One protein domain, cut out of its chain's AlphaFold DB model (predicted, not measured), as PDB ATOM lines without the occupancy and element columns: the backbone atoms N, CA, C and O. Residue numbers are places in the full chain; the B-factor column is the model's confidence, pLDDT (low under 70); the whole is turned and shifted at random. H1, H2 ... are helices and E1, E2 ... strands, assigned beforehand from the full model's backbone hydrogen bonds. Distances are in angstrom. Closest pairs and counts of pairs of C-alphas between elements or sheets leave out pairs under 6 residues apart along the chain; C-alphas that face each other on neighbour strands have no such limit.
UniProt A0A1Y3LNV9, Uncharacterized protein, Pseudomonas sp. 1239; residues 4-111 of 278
ATOM      1  N   LEU A   4      24.004 -17.632  16.250       84.88
ATOM      2  CA  LEU A   4      24.823 -18.665  16.884       84.88
ATOM      3  C   LEU A   4      25.331 -18.234  18.261       84.88
ATOM      4  O   LEU A   4      25.120 -18.936  19.245       84.88
ATOM      5  N   LYS A   5      25.957 -17.055  18.345       87.94
ATOM      6  CA  LYS A   5      26.513 -16.534  19.602       87.94
ATOM      7  C   LYS A   5      25.470 -16.523  20.737       87.94
ATOM      8  O   LYS A   5      25.755 -17.130  21.766       87.94
ATOM      9  N   PRO A   6      24.251 -15.968  20.562       90.12
ATOM     10  CA  PRO A   6      23.240 -15.994  21.621       90.12
ATOM     11  C   PRO A   6      22.796 -17.405  22.028       90.12
ATOM     12  O   PRO A   6      22.350 -17.609  23.156       90.12
ATOM     13  N   VAL A   7      22.853 -18.385  21.118       92.62
ATOM     14  CA  VAL A   7      22.551 -19.790  21.440       92.62
ATOM     15  C   VAL A   7      23.653 -20.371  22.315       92.62
ATOM     16  O   VAL A   7      23.343 -20.889  23.383       92.62
ATOM     17  N   LEU A   8      24.923 -20.213  21.928       92.88
ATOM     18  CA  LEU A   8      26.053 -20.716  22.715       92.88
ATOM     19  C   LEU A   8      26.142 -20.047  24.085       92.88
ATOM     20  O   LEU A   8      26.316 -20.737  25.080       92.88
ATOM     21  N   GLU A   9      25.942 -18.731  24.167       93.19
ATOM     22  CA  GLU A   9      25.907 -18.013  25.448       93.19
ATOM     23  C   GLU A   9      24.790 -18.516  26.372       93.19
ATOM     24  O   GLU A   9      24.943 -18.471  27.592       93.19
ATOM     25  N   THR A  10      23.679 -19.011  25.811       95.38
ATOM     26  CA  THR A  10      22.626 -19.663  26.602       95.38
ATOM     27  C   THR A  10      23.060 -21.072  27.021       95.38
ATOM     28  O   THR A  10      22.943 -21.403  28.194       95.38
ATOM     29  N   ILE A  11      23.618 -21.879  26.106       95.88
ATOM     30  CA  ILE A  11      24.116 -23.240  26.393       95.88
ATOM     31  C   ILE A  11      25.142 -23.227  27.530       95.88
ATOM     32  O   ILE A  11      25.043 -24.033  28.452       95.88
ATOM     33  N   MET A  12      26.069 -22.267  27.513       94.12
ATOM     34  CA  MET A  12      27.103 -22.078  28.537       94.12
ATOM     35  C   MET A  12      26.554 -21.894  29.958       94.12
ATOM     36  O   MET A  12      27.269 -22.156  30.924       94.12
ATOM     37  N   LYS A  13      25.309 -21.420  30.088       94.56
ATOM     38  CA  LYS A  13      24.626 -21.157  31.363       94.56
ATOM     39  C   LYS A  13      23.708 -22.304  31.796       94.56
ATOM     40  O   LYS A  13      22.971 -22.152  32.762       94.56
ATOM     41  N   THR A  14      23.718 -23.415  31.066       95.12
ATOM     42  CA  THR A  14      22.905 -24.606  31.343       95.12
ATOM     43  C   THR A  14      23.799 -25.825  31.523       95.12
ATOM     44  O   THR A  14      24.931 -25.844  31.042       95.12
ATOM     45  N   ASP A  15      23.264 -26.849  32.168       94.69
ATOM     46  CA  ASP A  15      23.888 -28.149  32.436       94.69
ATOM     47  C   ASP A  15      22.996 -29.331  32.014       94.69
ATOM     48  O   ASP A  15      23.508 -30.385  31.659       94.69
ATOM     49  N   HIS A  16      21.678 -29.140  31.955       94.94
ATOM     50  CA  HIS A  16      20.712 -30.160  31.541       94.94
ATOM     51  C   HIS A  16      20.758 -30.511  30.046       94.94
ATOM     52  O   HIS A  16      21.115 -29.693  29.192       94.94
ATOM     53  N   ASP A  17      20.315 -31.720  29.721       97.62
ATOM     54  CA  ASP A  17      20.154 -32.191  28.348       97.62
ATOM     55  C   ASP A  17      19.152 -31.345  27.554       97.62
ATOM     56  O   ASP A  17      18.120 -30.896  28.060       97.62
ATOM     57  N   LEU A  18      19.448 -31.127  26.271       97.69
ATOM     58  CA  LEU A  18      18.576 -30.356  25.377       97.69
ATOM     59  C   LEU A  18      17.674 -31.242  24.521       97.69
ATOM     60  O   LEU A  18      16.713 -30.733  23.930       97.69
ATOM     61  N   PHE A  19      17.989 -32.534  24.450       97.75
ATOM     62  CA  PHE A  19      17.316 -33.517  23.620       97.75
ATOM     63  C   PHE A  19      16.953 -34.747  24.446       97.75
ATOM     64  O   PHE A  19      17.754 -35.208  25.250       97.75
ATOM     65  N   ILE A  20      15.761 -35.291  24.218       97.25
ATOM     66  CA  ILE A  20      15.333 -36.580  24.770       97.25
ATOM     67  C   ILE A  20      14.657 -37.407  23.674       97.25
ATOM     68  O   ILE A  20      14.165 -36.854  22.687       97.25
ATOM     69  N   GLY A  21      14.627 -38.726  23.846       96.06
ATOM     70  CA  GLY A  21      13.754 -39.596  23.063       96.06
ATOM     71  C   GLY A  21      12.349 -39.568  23.656       96.06
ATOM     72  O   GLY A  21      12.195 -39.721  24.864       96.06
ATOM     73  N   GLU A  22      11.329 -39.367  22.828       94.75
ATOM     74  CA  GLU A  22       9.933 -39.543  23.239       94.75
ATOM     75  C   GLU A  22       9.190 -40.424  22.228       94.75
ATOM     76  O   GLU A  22       9.514 -40.358  21.041       94.75
ATOM     77  N   PRO A  23       8.213 -41.239  22.652       94.50
ATOM     78  CA  PRO A  23       7.365 -41.970  21.720       94.50
ATOM     79  C   PRO A  23       6.455 -41.006  20.943       94.50
ATOM     80  O   PRO A  23       5.951 -40.018  21.485       94.50
ATOM     81  N   ASP A  24       6.248 -41.285  19.661       90.31
ATOM     82  CA  ASP A  24       5.218 -40.655  18.846       90.31
ATOM     83  C   ASP A  24       3.871 -41.395  18.957       90.31
ATOM     84  O   ASP A  24       3.713 -42.329  19.741       90.31
ATOM     85  N   HIS A  25       2.875 -40.955  18.182       88.81
ATOM     86  CA  HIS A  25       1.524 -41.527  18.193       88.81
ATOM     87  C   HIS A  25       1.476 -43.002  17.762       88.81
ATOM     88  O   HIS A  25       0.523 -43.691  18.110       88.81
ATOM     89  N   ASN A  26       2.497 -43.486  17.049       88.00
ATOM     90  CA  ASN A  26       2.621 -44.873  16.604       88.00
ATOM     91  C   ASN A  26       3.539 -45.696  17.523       88.00
ATOM     92  O   ASN A  26       3.893 -46.821  17.181       88.00
ATOM     93  N   GLY A  27       3.976 -45.139  18.660       89.12
ATOM     94  CA  GLY A  27       4.908 -45.787  19.584       89.12
ATOM     95  C   GLY A  27       6.372 -45.760  19.131       89.12
ATOM     96  O   GLY A  27       7.238 -46.250  19.854       89.12
ATOM     97  N   ASN A  28       6.686 -45.147  17.984       92.25
ATOM     98  CA  ASN A  28       8.065 -45.015  17.523       92.25
ATOM     99  C   ASN A  28       8.767 -43.896  18.288       92.25
ATOM    100  O   ASN A  28       8.227 -42.800  18.445       92.25
ATOM    101  N   LEU A  29      10.010 -44.123  18.716       96.25
ATOM    102  CA  LEU A  29      10.803 -43.052  19.314       96.25
ATOM    103  C   LEU A  29      11.076 -41.947  18.291       96.25
ATOM    104  O   LEU A  29      11.341 -42.219  17.122       96.25
ATOM    105  N   ARG A  30      11.051 -40.697  18.752       95.44
ATOM    106  CA  ARG A  30      11.445 -39.492  18.018       95.44
ATOM    107  C   ARG A  30      12.289 -38.572  18.893       95.44
ATOM    108  O   ARG A  30      12.213 -38.617  20.119       95.44
ATOM    109  N   VAL A  31      13.063 -37.690  18.263       95.94
ATOM    110  CA  VAL A  31      13.830 -36.662  18.978       95.94
ATOM    111  C   VAL A  31      12.895 -35.542  19.440       95.94
ATOM    112  O   VAL A  31      12.298 -34.838  18.624       95.94
ATOM    113  N   LYS A  32      12.824 -35.314  20.752       95.62
ATOM    114  CA  LYS A  32      12.218 -34.121  21.346       95.62
ATOM    115  C   LYS A  32      13.310 -33.136  21.736       95.62
ATOM    116  O   LYS A  32      14.190 -33.460  22.525       95.62
ATOM    117  N   ALA A  33      13.222 -31.913  21.222       95.75
ATOM    118  CA  ALA A  33      14.146 -30.832  21.550       95.75
ATOM    119  C   ALA A  33      13.495 -29.791  22.473       95.75
ATOM    120  O   ALA A  33      12.364 -29.349  22.232       95.75
ATOM    121  N   SER A  34      14.241 -29.325  23.478       96.69
ATOM    122  CA  SER A  34      13.875 -28.152  24.279       96.69
ATOM    123  C   SER A  34      13.823 -26.881  23.414       96.69
ATOM    124  O   SER A  34      14.258 -26.868  22.259       96.69
ATOM    125  N   ARG A  35      13.336 -25.756  23.960       95.44
ATOM    126  CA  ARG A  35      13.368 -24.466  23.236       95.44
ATOM    127  C   ARG A  35      14.793 -24.086  22.817       95.44
ATOM    128  O   ARG A  35      14.991 -23.561  21.721       95.44
ATOM    129  N   LEU A  36      15.778 -24.352  23.675       95.81
ATOM    130  CA  LEU A  36      17.186 -24.123  23.364       95.81
ATOM    131  C   LEU A  36      17.708 -25.150  22.350       95.81
ATOM    132  O   LEU A  36      18.389 -24.750  21.409       95.81
ATOM    133  N   GLY A  37      17.310 -26.421  22.468       95.19
ATOM    134  CA  GLY A  37      17.632 -27.476  21.502       95.19
ATOM    135  C   GLY A  37      17.153 -27.151  20.084       95.19
ATOM    136  O   GLY A  37      17.926 -27.242  19.138       95.19
ATOM    137  N   LYS A  38      15.924 -26.646  19.919       93.12
ATOM    138  CA  LYS A  38      15.412 -26.184  18.611       93.12
ATOM    139  C   LYS A  38      16.269 -25.061  18.018       93.12
ATOM    140  O   LYS A  38      16.603 -25.078  16.837       93.12
ATOM    141  N   ARG A  39      16.681 -24.089  18.842       92.62
ATOM    142  CA  ARG A  39      17.580 -23.008  18.395       92.62
ATOM    143  C   ARG A  39      18.963 -23.542  18.008       92.62
ATOM    144  O   ARG A  39      19.525 -23.061  17.025       92.62
ATOM    145  N   PHE A  40      19.483 -24.521  18.745       92.88
ATOM    146  CA  PHE A  40      20.720 -25.223  18.407       92.88
ATOM    147  C   PHE A  40      20.609 -25.939  17.054       92.88
ATOM    148  O   PHE A  40      21.434 -25.687  16.180       92.88
ATOM    149  N   LEU A  41      19.554 -26.729  16.829       91.31
ATOM    150  CA  LEU A  41      19.341 -27.421  15.552       91.31
ATOM    151  C   LEU A  41      19.246 -26.442  14.378       91.31
ATOM    152  O   LEU A  41      19.868 -26.672  13.348       91.31
ATOM    153  N   SER A  42      18.587 -25.292  14.561       88.00
ATOM    154  CA  SER A  42      18.509 -24.254  13.521       88.00
ATOM    155  C   SER A  42      19.864 -23.667  13.107       88.00
ATOM    156  O   SER A  42      19.964 -23.008  12.068       88.00
ATOM    157  N   CYS A  43      20.905 -23.886  13.920       86.88
ATOM    158  CA  CYS A  43      22.275 -23.519  13.594       86.88
ATOM    159  C   CYS A  43      22.988 -24.600  12.768       86.88
ATOM    160  O   CYS A  43      23.883 -24.234  12.025       86.88
ATOM    161  N   LEU A  44      22.572 -25.872  12.793       83.50
ATOM    162  CA  LEU A  44      23.171 -26.983  12.024       83.50
ATOM    163  C   LEU A  44      22.868 -26.941  10.514       83.50
ATOM    164  O   LEU A  44      22.931 -27.959   9.832       83.50
ATOM    165  N   ARG A  45      22.476 -25.793   9.960       71.50
ATOM    166  CA  ARG A  45      22.181 -25.693   8.526       71.50
ATOM    167  C   ARG A  45      23.456 -25.944   7.717       71.50
ATOM    168  O   ARG A  45      24.518 -25.456   8.098       71.50
ATOM    169  N   GLY A  46      23.315 -26.616   6.569       61.38
ATOM    170  CA  GLY A  46      24.431 -26.951   5.664       61.38
ATOM    171  C   GLY A  46      25.293 -25.753   5.248       61.38
ATOM    172  O   GLY A  46      26.472 -25.899   4.966       61.38
ATOM    173  N   GLU A  47      24.743 -24.543   5.362       62.88
ATOM    174  CA  GLU A  47      25.420 -23.269   5.122       62.88
ATOM    175  C   GLU A  47      26.682 -23.021   5.973       62.88
ATOM    176  O   GLU A  47      27.414 -22.075   5.693       62.88
ATOM    177  N   ILE A  48      26.913 -23.776   7.054       65.38
ATOM    178  CA  ILE A  48      28.111 -23.612   7.892       65.38
ATOM    179  C   ILE A  48      29.371 -24.114   7.187       65.38
ATOM    180  O   ILE A  48      30.410 -23.466   7.317       65.38
ATOM    181  N   GLN A  49      29.280 -25.212   6.433       62.12
ATOM    182  CA  GLN A  49      30.420 -25.741   5.688       62.12
ATOM    183  C   GLN A  49      30.790 -24.795   4.538       62.12
ATOM    184  O   GLN A  49      31.945 -24.393   4.423       62.12
ATOM    185  N   ASP A  50      29.779 -24.300   3.815       65.50
ATOM    186  CA  ASP A  50      29.949 -23.324   2.733       65.50
ATOM    187  C   ASP A  50      30.715 -22.065   3.173       65.50
ATOM    188  O   ASP A  50      31.405 -21.441   2.371       65.50
ATOM    189  N   ILE A  51      30.573 -21.649   4.439       65.81
ATOM    190  CA  ILE A  51      31.280 -20.481   4.982       65.81
ATOM    191  C   ILE A  51      32.782 -20.758   5.106       65.81
ATOM    192  O   ILE A  51      33.574 -19.861   4.835       65.81
ATOM    193  N   PHE A  52      33.191 -21.961   5.503       62.22
ATOM    194  CA  PHE A  52      34.613 -22.305   5.591       62.22
ATOM    195  C   PHE A  52      35.247 -22.424   4.213       62.22
ATOM    196  O   PHE A  52      36.313 -21.854   3.988       62.22
ATOM    197  N   ASP A  53      34.554 -23.077   3.283       64.88
ATOM    198  CA  ASP A  53      35.050 -23.269   1.920       64.88
ATOM    199  C   ASP A  53      35.200 -21.925   1.186       64.88
ATOM    200  O   ASP A  53      36.138 -21.719   0.420       64.88
ATOM    201  N   GLN A  54      34.310 -20.967   1.471       64.56
ATOM    202  CA  GLN A  54      34.390 -19.610   0.921       64.56
ATOM    203  C   GLN A  54      35.457 -18.740   1.595       64.56
ATOM    204  O   GLN A  54      35.932 -17.783   0.981       64.56
ATOM    205  N   PHE A  55      35.832 -19.034   2.843       66.56
ATOM    206  CA  PHE A  55      36.696 -18.176   3.656       66.56
ATOM    207  C   PHE A  55      37.788 -18.955   4.414       66.56
ATOM    208  O   PHE A  55      37.905 -18.804   5.634       66.56
ATOM    209  N   PRO A  56      38.647 -19.729   3.723       61.34
ATOM    210  CA  PRO A  56      39.596 -20.644   4.368       61.34
ATOM    211  C   PRO A  56      40.641 -19.930   5.240       61.34
ATOM    212  O   PRO A  56      41.087 -20.471   6.245       61.34
ATOM    213  N   ASN A  57      40.988 -18.687   4.894       64.56
ATOM    214  CA  ASN A  57      41.987 -17.881   5.606       64.56
ATOM    215  C   ASN A  57      41.369 -16.876   6.594       64.56
ATOM    216  O   ASN A  57      42.072 -16.016   7.129       64.56
ATOM    217  N   SER A  58      40.051 -16.923   6.815       69.12
ATOM    218  CA  SER A  58      39.389 -15.975   7.712       69.12
ATOM    219  C   SER A  58      39.517 -16.380   9.171       69.12
ATOM    220  O   SER A  58      39.281 -17.523   9.554       69.12
ATOM    221  N   ARG A  59      39.810 -15.394  10.023       72.94
ATOM    222  CA  ARG A  59      39.719 -15.558  11.473       72.94
ATOM    223  C   ARG A  59      38.257 -15.471  11.896       72.94
ATOM    224  O   ARG A  59      37.674 -14.384  11.928       72.94
ATOM    225  N   PHE A  60      37.666 -16.603  12.249       80.06
ATOM    226  CA  PHE A  60      36.284 -16.633  12.697       80.06
ATOM    227  C   PHE A  60      36.140 -16.221  14.163       80.06
ATOM    228  O   PHE A  60      37.087 -16.136  14.945       80.06
ATOM    229  N   ASN A  61      34.901 -15.925  14.547       85.19
ATOM    230  CA  ASN A  61      34.567 -15.728  15.948       85.19
ATOM    231  C   ASN A  61      34.791 -17.049  16.718       85.19
ATOM    232  O   ASN A  61      34.262 -18.070  16.277       85.19
ATOM    233  N   PRO A  62      35.455 -17.053  17.891       91.00
ATOM    234  CA  PRO A  62      35.712 -18.278  18.654       91.00
ATOM    235  C   PRO A  62      34.462 -19.108  18.980       91.00
ATOM    236  O   PRO A  62      34.548 -20.331  19.043       91.00
ATOM    237  N   TYR A  63      33.286 -18.483  19.136       90.81
ATOM    238  CA  TYR A  63      32.017 -19.211  19.285       90.81
ATOM    239  C   TYR A  63      31.698 -20.082  18.064       90.81
ATOM    240  O   TYR A  63      31.211 -21.198  18.212       90.81
ATOM    241  N   PHE A  64      31.958 -19.572  16.861       87.81
ATOM    242  CA  PHE A  64      31.728 -20.300  15.617       87.81
ATOM    243  C   PHE A  64      32.710 -21.458  15.457       87.81
ATOM    244  O   PHE A  64      32.281 -22.570  15.170       87.81
ATOM    245  N   GLU A  65      33.994 -21.226  15.737       88.00
ATOM    246  CA  GLU A  65      35.021 -22.276  15.709       88.00
ATOM    247  C   GLU A  65      34.712 -23.401  16.706       88.00
ATOM    248  O   GLU A  65      34.781 -24.577  16.354       88.00
ATOM    249  N   ALA A  66      34.333 -23.051  17.941       91.81
ATOM    250  CA  ALA A  66      33.977 -24.028  18.967       91.81
ATOM    251  C   ALA A  66      32.748 -24.846  18.557       91.81
ATOM    252  O   ALA A  66      32.771 -26.070  18.641       91.81
ATOM    253  N   PHE A  67      31.702 -24.176  18.062       91.38
ATOM    254  CA  PHE A  67      30.504 -24.846  17.570       91.38
ATOM    255  C   PHE A  67      30.828 -25.834  16.450       91.38
ATOM    256  O   PHE A  67      30.453 -26.999  16.548       91.38
ATOM    257  N   LEU A  68      31.550 -25.392  15.415       87.50
ATOM    258  CA  LEU A  68      31.881 -26.257  14.289       87.50
ATOM    259  C   LEU A  68      32.736 -27.447  14.728       87.50
ATOM    260  O   LEU A  68      32.459 -28.577  14.338       87.50
ATOM    261  N   THR A  69      33.732 -27.208  15.581       89.25
ATOM    262  CA  THR A  69      34.574 -28.276  16.136       89.25
ATOM    263  C   THR A  69      33.725 -29.366  16.795       89.25
ATOM    264  O   THR A  69      33.920 -30.548  16.518       89.25
ATOM    265  N   CYS A  70      32.757 -28.984  17.633       92.88
ATOM    266  CA  CYS A  70      31.875 -29.929  18.319       92.88
ATOM    267  C   CYS A  70      30.915 -30.646  17.367       92.88
ATOM    268  O   CYS A  70      30.690 -31.848  17.515       92.88
ATOM    269  N   VAL A  71      30.354 -29.934  16.388       90.12
ATOM    270  CA  VAL A  71      29.435 -30.506  15.391       90.12
ATOM    271  C   VAL A  71      30.147 -31.538  14.523       90.12
ATOM    272  O   VAL A  71      29.614 -32.632  14.340       90.12
ATOM    273  N   ASN A  72      31.365 -31.229  14.068       86.75
ATOM    274  CA  ASN A  72      32.180 -32.131  13.258       86.75
ATOM    275  C   ASN A  72      32.587 -33.378  14.047       86.75
ATOM    276  O   ASN A  72      32.380 -34.487  13.569       86.75
ATOM    277  N   ARG A  73      33.081 -33.219  15.285       89.56
ATOM    278  CA  ARG A  73      33.424 -34.354  16.169       89.56
ATOM    279  C   ARG A  73      32.231 -35.247  16.492       89.56
ATOM    280  O   ARG A  73      32.399 -36.438  16.712       89.56
ATOM    281  N   SER A  74      31.039 -34.660  16.545       90.25
ATOM    282  CA  SER A  74      29.798 -35.389  16.801       90.25
ATOM    283  C   SER A  74      29.130 -35.888  15.520       90.25
ATOM    284  O   SER A  74      28.044 -36.455  15.620       90.25
ATOM    285  N   GLU A  75      29.727 -35.666  14.340       86.69
ATOM    286  CA  GLU A  75      29.229 -36.039  13.005       86.69
ATOM    287  C   GLU A  75      27.808 -35.510  12.688       86.69
ATOM    288  O   GLU A  75      27.030 -36.129  11.960       86.69
ATOM    289  N   LEU A  76      27.409 -34.376  13.273       85.56
ATOM    290  CA  LEU A  76      26.033 -33.849  13.209       85.56
ATOM    291  C   LEU A  76      25.744 -33.020  11.943       85.56
ATOM    292  O   LEU A  76      24.892 -32.130  11.950       85.56
ATOM    293  N   MET A  77      26.418 -33.329  10.835       73.19
ATOM    294  CA  MET A  77      26.290 -32.592   9.569       73.19
ATOM    295  C   MET A  77      24.983 -32.878   8.815       73.19
ATOM    296  O   MET A  77      24.689 -32.217   7.825       73.19
ATOM    297  N   LEU A  78      24.162 -33.813   9.305       66.75
ATOM    298  CA  LEU A  78      22.884 -34.201   8.696       66.75
ATOM    299  C   LEU A  78      21.814 -33.091   8.724       66.75
ATOM    300  O   LEU A  78      20.763 -33.251   8.123       66.75
ATOM    301  N   GLY A  79      22.054 -31.946   9.365       74.81
ATOM    302  CA  GLY A  79      21.137 -30.805   9.344       74.81
ATOM    303  C   GLY A  79      19.824 -31.009  10.116       74.81
ATOM    304  O   GLY A  79      19.403 -32.117  10.447       74.81
ATOM    305  N   GLU A  80      19.149 -29.898  10.430       83.00
ATOM    306  CA  GLU A  80      17.948 -29.868  11.289       83.00
ATOM    307  C   GLU A  80      16.816 -30.791  10.806       83.00
ATOM    308  O   GLU A  80      16.174 -31.467  11.614       83.00
ATOM    309  N   PHE A  81      16.570 -30.833   9.494       83.94
ATOM    310  CA  PHE A  81      15.458 -31.590   8.915       83.94
ATOM    311  C   PHE A  81      15.600 -33.098   9.147       83.94
ATOM    312  O   PHE A  81      14.646 -33.741   9.580       83.94
ATOM    313  N   HIS A  82      16.787 -33.665   8.926       85.12
ATOM    314  CA  HIS A  82      17.007 -35.098   9.122       85.12
ATOM    315  C   HIS A  82      16.918 -35.477  10.605       85.12
ATOM    316  O   HIS A  82      16.342 -36.503  10.952       85.12
ATOM    317  N   ILE A  83      17.413 -34.609  11.493       88.44
ATOM    318  CA  ILE A  83      17.401 -34.849  12.941       88.44
ATOM    319  C   ILE A  83      15.976 -34.817  13.509       88.44
ATOM    320  O   ILE A  83      15.594 -35.680  14.295       88.44
ATOM    321  N   THR A  84      15.169 -33.831  13.117       87.00
ATOM    322  CA  THR A  84      13.797 -33.667  13.636       87.00
ATOM    323  C   THR A  84      12.823 -34.734  13.118       87.00
ATOM    324  O   THR A  84      11.851 -35.082  13.798       87.00
ATOM    325  N   ASN A  85      13.104 -35.307  11.945       89.75
ATOM    326  CA  ASN A  85      12.300 -36.367  11.335       89.75
ATOM    327  C   ASN A  85      12.794 -37.791  11.642       89.75
ATOM    328  O   ASN A  85      12.139 -38.744  11.238       89.75
ATOM    329  N   ALA A  86      13.883 -37.954  12.398       90.94
ATOM    330  CA  ALA A  86      14.378 -39.259  12.835       90.94
ATOM    331  C   ALA A  86      13.318 -40.031  13.647       90.94
ATOM    332  O   ALA A  86      12.703 -39.464  14.563       90.94
ATOM    333  N   ARG A  87      13.097 -41.310  13.312       94.25
ATOM    334  CA  ARG A  87      12.119 -42.201  13.962       94.25
ATOM    335  C   ARG A  87      12.668 -43.611  14.177       94.25
ATOM    336  O   ARG A  87      13.375 -44.129  13.321       94.25
ATOM    337  N   GLY A  88      12.273 -44.251  15.276       93.38
ATOM    338  CA  GLY A  88      12.561 -45.662  15.552       93.38
ATOM    339  C   GLY A  88      13.830 -45.896  16.377       93.38
ATOM    340  O   GLY A  88      14.279 -45.022  17.121       93.38
ATOM    341  N   GLU A  89      14.407 -47.092  16.260       91.69
ATOM    342  CA  GLU A  89      15.440 -47.621  17.172       91.69
ATOM    343  C   GLU A  89      16.753 -46.823  17.204       91.69
ATOM    344  O   GLU A  89      17.477 -46.859  18.194       91.69
ATOM    345  N   HIS A  90      17.063 -46.051  16.159       91.19
ATOM    346  CA  HIS A  90      18.282 -45.238  16.101       91.19
ATOM    347  C   HIS A  90      18.183 -43.920  16.892       91.19
ATOM    348  O   HIS A  90      19.187 -43.225  17.078       91.19
ATOM    349  N   VAL A  91      16.987 -43.538  17.355       95.19
ATOM    350  CA  VAL A  91      16.754 -42.251  18.030       95.19
ATOM    351  C   VAL A  91      17.534 -42.100  19.342       95.19
ATOM    352  O   VAL A  91      18.141 -41.042  19.512       95.19
ATOM    353  N   PRO A  92      17.600 -43.092  20.253       95.69
ATOM    354  CA  PRO A  92      18.428 -42.994  21.457       95.69
ATOM    355  C   PRO A  92      19.900 -42.692  21.157       95.69
ATOM    356  O   PRO A  92      20.501 -41.835  21.804       95.69
ATOM    357  N   TYR A  93      20.462 -43.325  20.122       94.19
ATOM    358  CA  TYR A  93      21.831 -43.062  19.679       94.19
ATOM    359  C   TYR A  93      22.001 -41.618  19.181       94.19
ATOM    360  O   TYR A  93      22.943 -40.925  19.575       94.19
ATOM    361  N   LEU A  94      21.061 -41.125  18.368       94.38
ATOM    362  CA  LEU A  94      21.071 -39.746  17.875       94.38
ATOM    363  C   LEU A  94      20.926 -38.716  19.009       94.38
ATOM    364  O   LEU A  94      21.652 -37.722  19.027       94.38
ATOM    365  N   VAL A  95      20.035 -38.956  19.974       96.31
ATOM    366  CA  VAL A  95      19.873 -38.116  21.175       96.31
ATOM    367  C   VAL A  95      21.173 -38.060  21.975       96.31
ATOM    368  O   VAL A  95      21.629 -36.968  22.316       96.31
ATOM    369  N   GLY A  96      21.815 -39.211  22.200       96.38
ATOM    370  CA  GLY A  96      23.110 -39.282  22.877       96.38
ATOM    371  C   GLY A  96      24.191 -38.465  22.166       96.38
ATOM    372  O   GLY A  96      24.921 -37.714  22.812       96.38
ATOM    373  N   ARG A  97      24.261 -38.533  20.830       95.25
ATOM    374  CA  ARG A  97      25.188 -37.712  20.028       95.25
ATOM    375  C   ARG A  97      24.899 -36.215  20.130       95.25
ATOM    376  O   ARG A  97      25.831 -35.423  20.250       95.25
ATOM    377  N   LEU A  98      23.627 -35.820  20.100       96.19
ATOM    378  CA  LEU A  98      23.221 -34.420  20.228       96.19
ATOM    379  C   LEU A  98      23.592 -33.839  21.596       96.19
ATOM    380  O   LEU A  98      24.203 -32.773  21.655       96.19
ATOM    381  N   ASN A  99      23.268 -34.541  22.686       97.81
ATOM    382  CA  ASN A  99      23.611 -34.081  24.034       97.81
ATOM    383  C   ASN A  99      25.127 -34.111  24.279       97.81
ATOM    384  O   ASN A  99      25.649 -33.174  24.878       97.81
ATOM    385  N   ARG A 100      25.861 -35.088  23.723       96.75
ATOM    386  CA  ARG A 100      27.335 -35.085  23.747       96.75
ATOM    387  C   ARG A 100      27.916 -33.847  23.065       96.75
ATOM    388  O   ARG A 100      28.777 -33.196  23.638       96.75
ATOM    389  N   CYS A 101      27.405 -33.470  21.892       96.25
ATOM    390  CA  CYS A 101      27.843 -32.255  21.202       96.25
ATOM    391  C   CYS A 101      27.617 -30.993  22.053       96.25
ATOM    392  O   CYS A 101      28.484 -30.123  22.141       96.25
ATOM    393  N   VAL A 102      26.450 -30.894  22.699       97.31
ATOM    394  CA  VAL A 102      26.125 -29.783  23.606       97.31
ATOM    395  C   VAL A 102      27.078 -29.755  24.802       97.31
ATOM    396  O   VAL A 102      27.546 -28.677  25.180       97.31
ATOM    397  N   GLU A 103      27.393 -30.915  25.372       97.62
ATOM    398  CA  GLU A 103      28.335 -31.019  26.483       97.62
ATOM    399  C   GLU A 103      29.758 -30.642  26.062       97.62
ATOM    400  O   GLU A 103      30.397 -29.827  26.726       97.62
ATOM    401  N   ASP A 104      30.221 -31.096  24.898       96.69
ATOM    402  CA  ASP A 104      31.516 -30.697  24.343       96.69
ATOM    403  C   ASP A 104      31.604 -29.174  24.161       96.69
ATOM    404  O   ASP A 104      32.628 -28.565  24.481       96.69
ATOM    405  N   ILE A 105      30.523 -28.521  23.713       96.56
ATOM    406  CA  ILE A 105      30.466 -27.054  23.622       96.56
ATOM    407  C   ILE A 105      30.645 -26.426  25.005       96.56
ATOM    408  O   ILE A 105      31.404 -25.460  25.142       96.56
ATOM    409  N   ARG A 106      29.982 -26.944  26.045       96.94
ATOM    410  CA  ARG A 106      30.145 -26.439  27.420       96.94
ATOM    411  C   ARG A 106      31.583 -26.602  27.896       96.94
ATOM    412  O   ARG A 106      32.150 -25.650  28.429       96.94
ATOM    413  N   GLN A 107      32.191 -27.760  27.661       95.94
ATOM    414  CA  GLN A 107      33.566 -28.028  28.076       95.94
ATOM    415  C   GLN A 107      34.568 -27.131  27.342       95.94
ATOM    416  O   GLN A 107      35.370 -26.443  27.983       95.94
ATOM    417  N   ILE A 108      34.466 -27.022  26.011       95.62
ATOM    418  CA  ILE A 108      35.331 -26.137  25.218       95.62
ATOM    419  C   ILE A 108      35.175 -24.688  25.674       95.62
ATOM    420  O   ILE A 108      36.173 -24.010  25.911       95.62
ATOM    421  N   THR A 109      33.948 -24.199  25.843       93.75
ATOM    422  CA  THR A 109      33.703 -22.792  26.204       93.75
ATOM    423  C   THR A 109      34.104 -22.447  27.645       93.75
ATOM    424  O   THR A 109      34.387 -21.282  27.948       93.75
ATOM    425  N   ARG A 110      34.185 -23.439  28.542       92.88
ATOM    426  CA  ARG A 110      34.718 -23.279  29.906       92.88
ATOM    427  C   ARG A 110      36.246 -23.274  29.955       92.88
ATOM    428  O   ARG A 110      36.787 -22.708  30.905       92.88
ATOM    429  N   SER A 111      36.919 -23.835  28.950       95.38
ATOM    430  CA  SER A 111      38.379 -23.952  28.918       95.38
ATOM    431  C   SER A 111      39.100 -22.598  28.992       95.38
ATOM    432  O   SER A 111      38.624 -21.565  28.503       95.38
TER     433      SER A 111
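This is residues 4 to 111 of the 278 residues of an uncharacterized protein of Pseudomonas sp. 1239 (UniProt A0A1Y3LNV9). A two-stranded hairpin, E1 and E2, forms one end of an elongated body, and the long helix H6 runs from beside it to the short helices H1 and H4, which pack on its later half. H5 packs on E2, H2 on H1, and residues 53 to 59, of which 53 and 54 belong to H3, stick out at the other end. The printed part has 108 residues, mostly helix, in the order H1 E1 E2 H2 H3 H4 H5 H6; the sheet E1 - E2 is antiparallel. It is compact, with a radius of gyration of the C-alphas of 14.2 A, and spans 49 by 29 by 20 A.

E1, residues 19 to 23, and E2, residues 29 to 33, form an antiparallel hairpin at 143 degrees, with N 20 and O 32 within hydrogen-bond range at 2.9 A. The closest C-alphas of E1 and H6, residues 91 to 110, are Phe 19 and Val 95, 5.8 A. Those of E2 and H5, residues 79 to 85, are Val 31 and Thr 84, 6.1 A. H4, residues 62 to 73, touches H6 with Cys 70 and Cys 101 closest, C-alphas 5.5 A apart, opposite ways at a shallow tilt of 33 degrees, only just short of steep; H6 touches H4 with residues 101 to 109 alone. H1, residues 4 to 11, touches H2, residues 35 to 41, with the C-alphas of Val 7 and Phe 40 closest, 6.5 A. H3, residues 47 to 54, is close to H4 but not clearly touching, C-alphas 48 and 68 being closest at 7.9 A. Every O i to N i+4 pair is within hydrogen-bond range in H1, H2, H4, H5 and H6; in H3, 3 of 4.

H1 begins at C-alpha 4 (24.823, -18.665, 16.884). H6 measures 28.7 A and ends at C-alpha 110 (34.718, -23.279, 29.906); H4 measures 16.4 A, E1 13.2 A and E2 12.9 A.

The C-alphas farthest apart, Asn 26 and Asn 57, are 49.0 A apart. The printed part has no cut and no long link. Mean pLDDT of the printed part is 88.1; residues 46 to 58 and 78 are under 70.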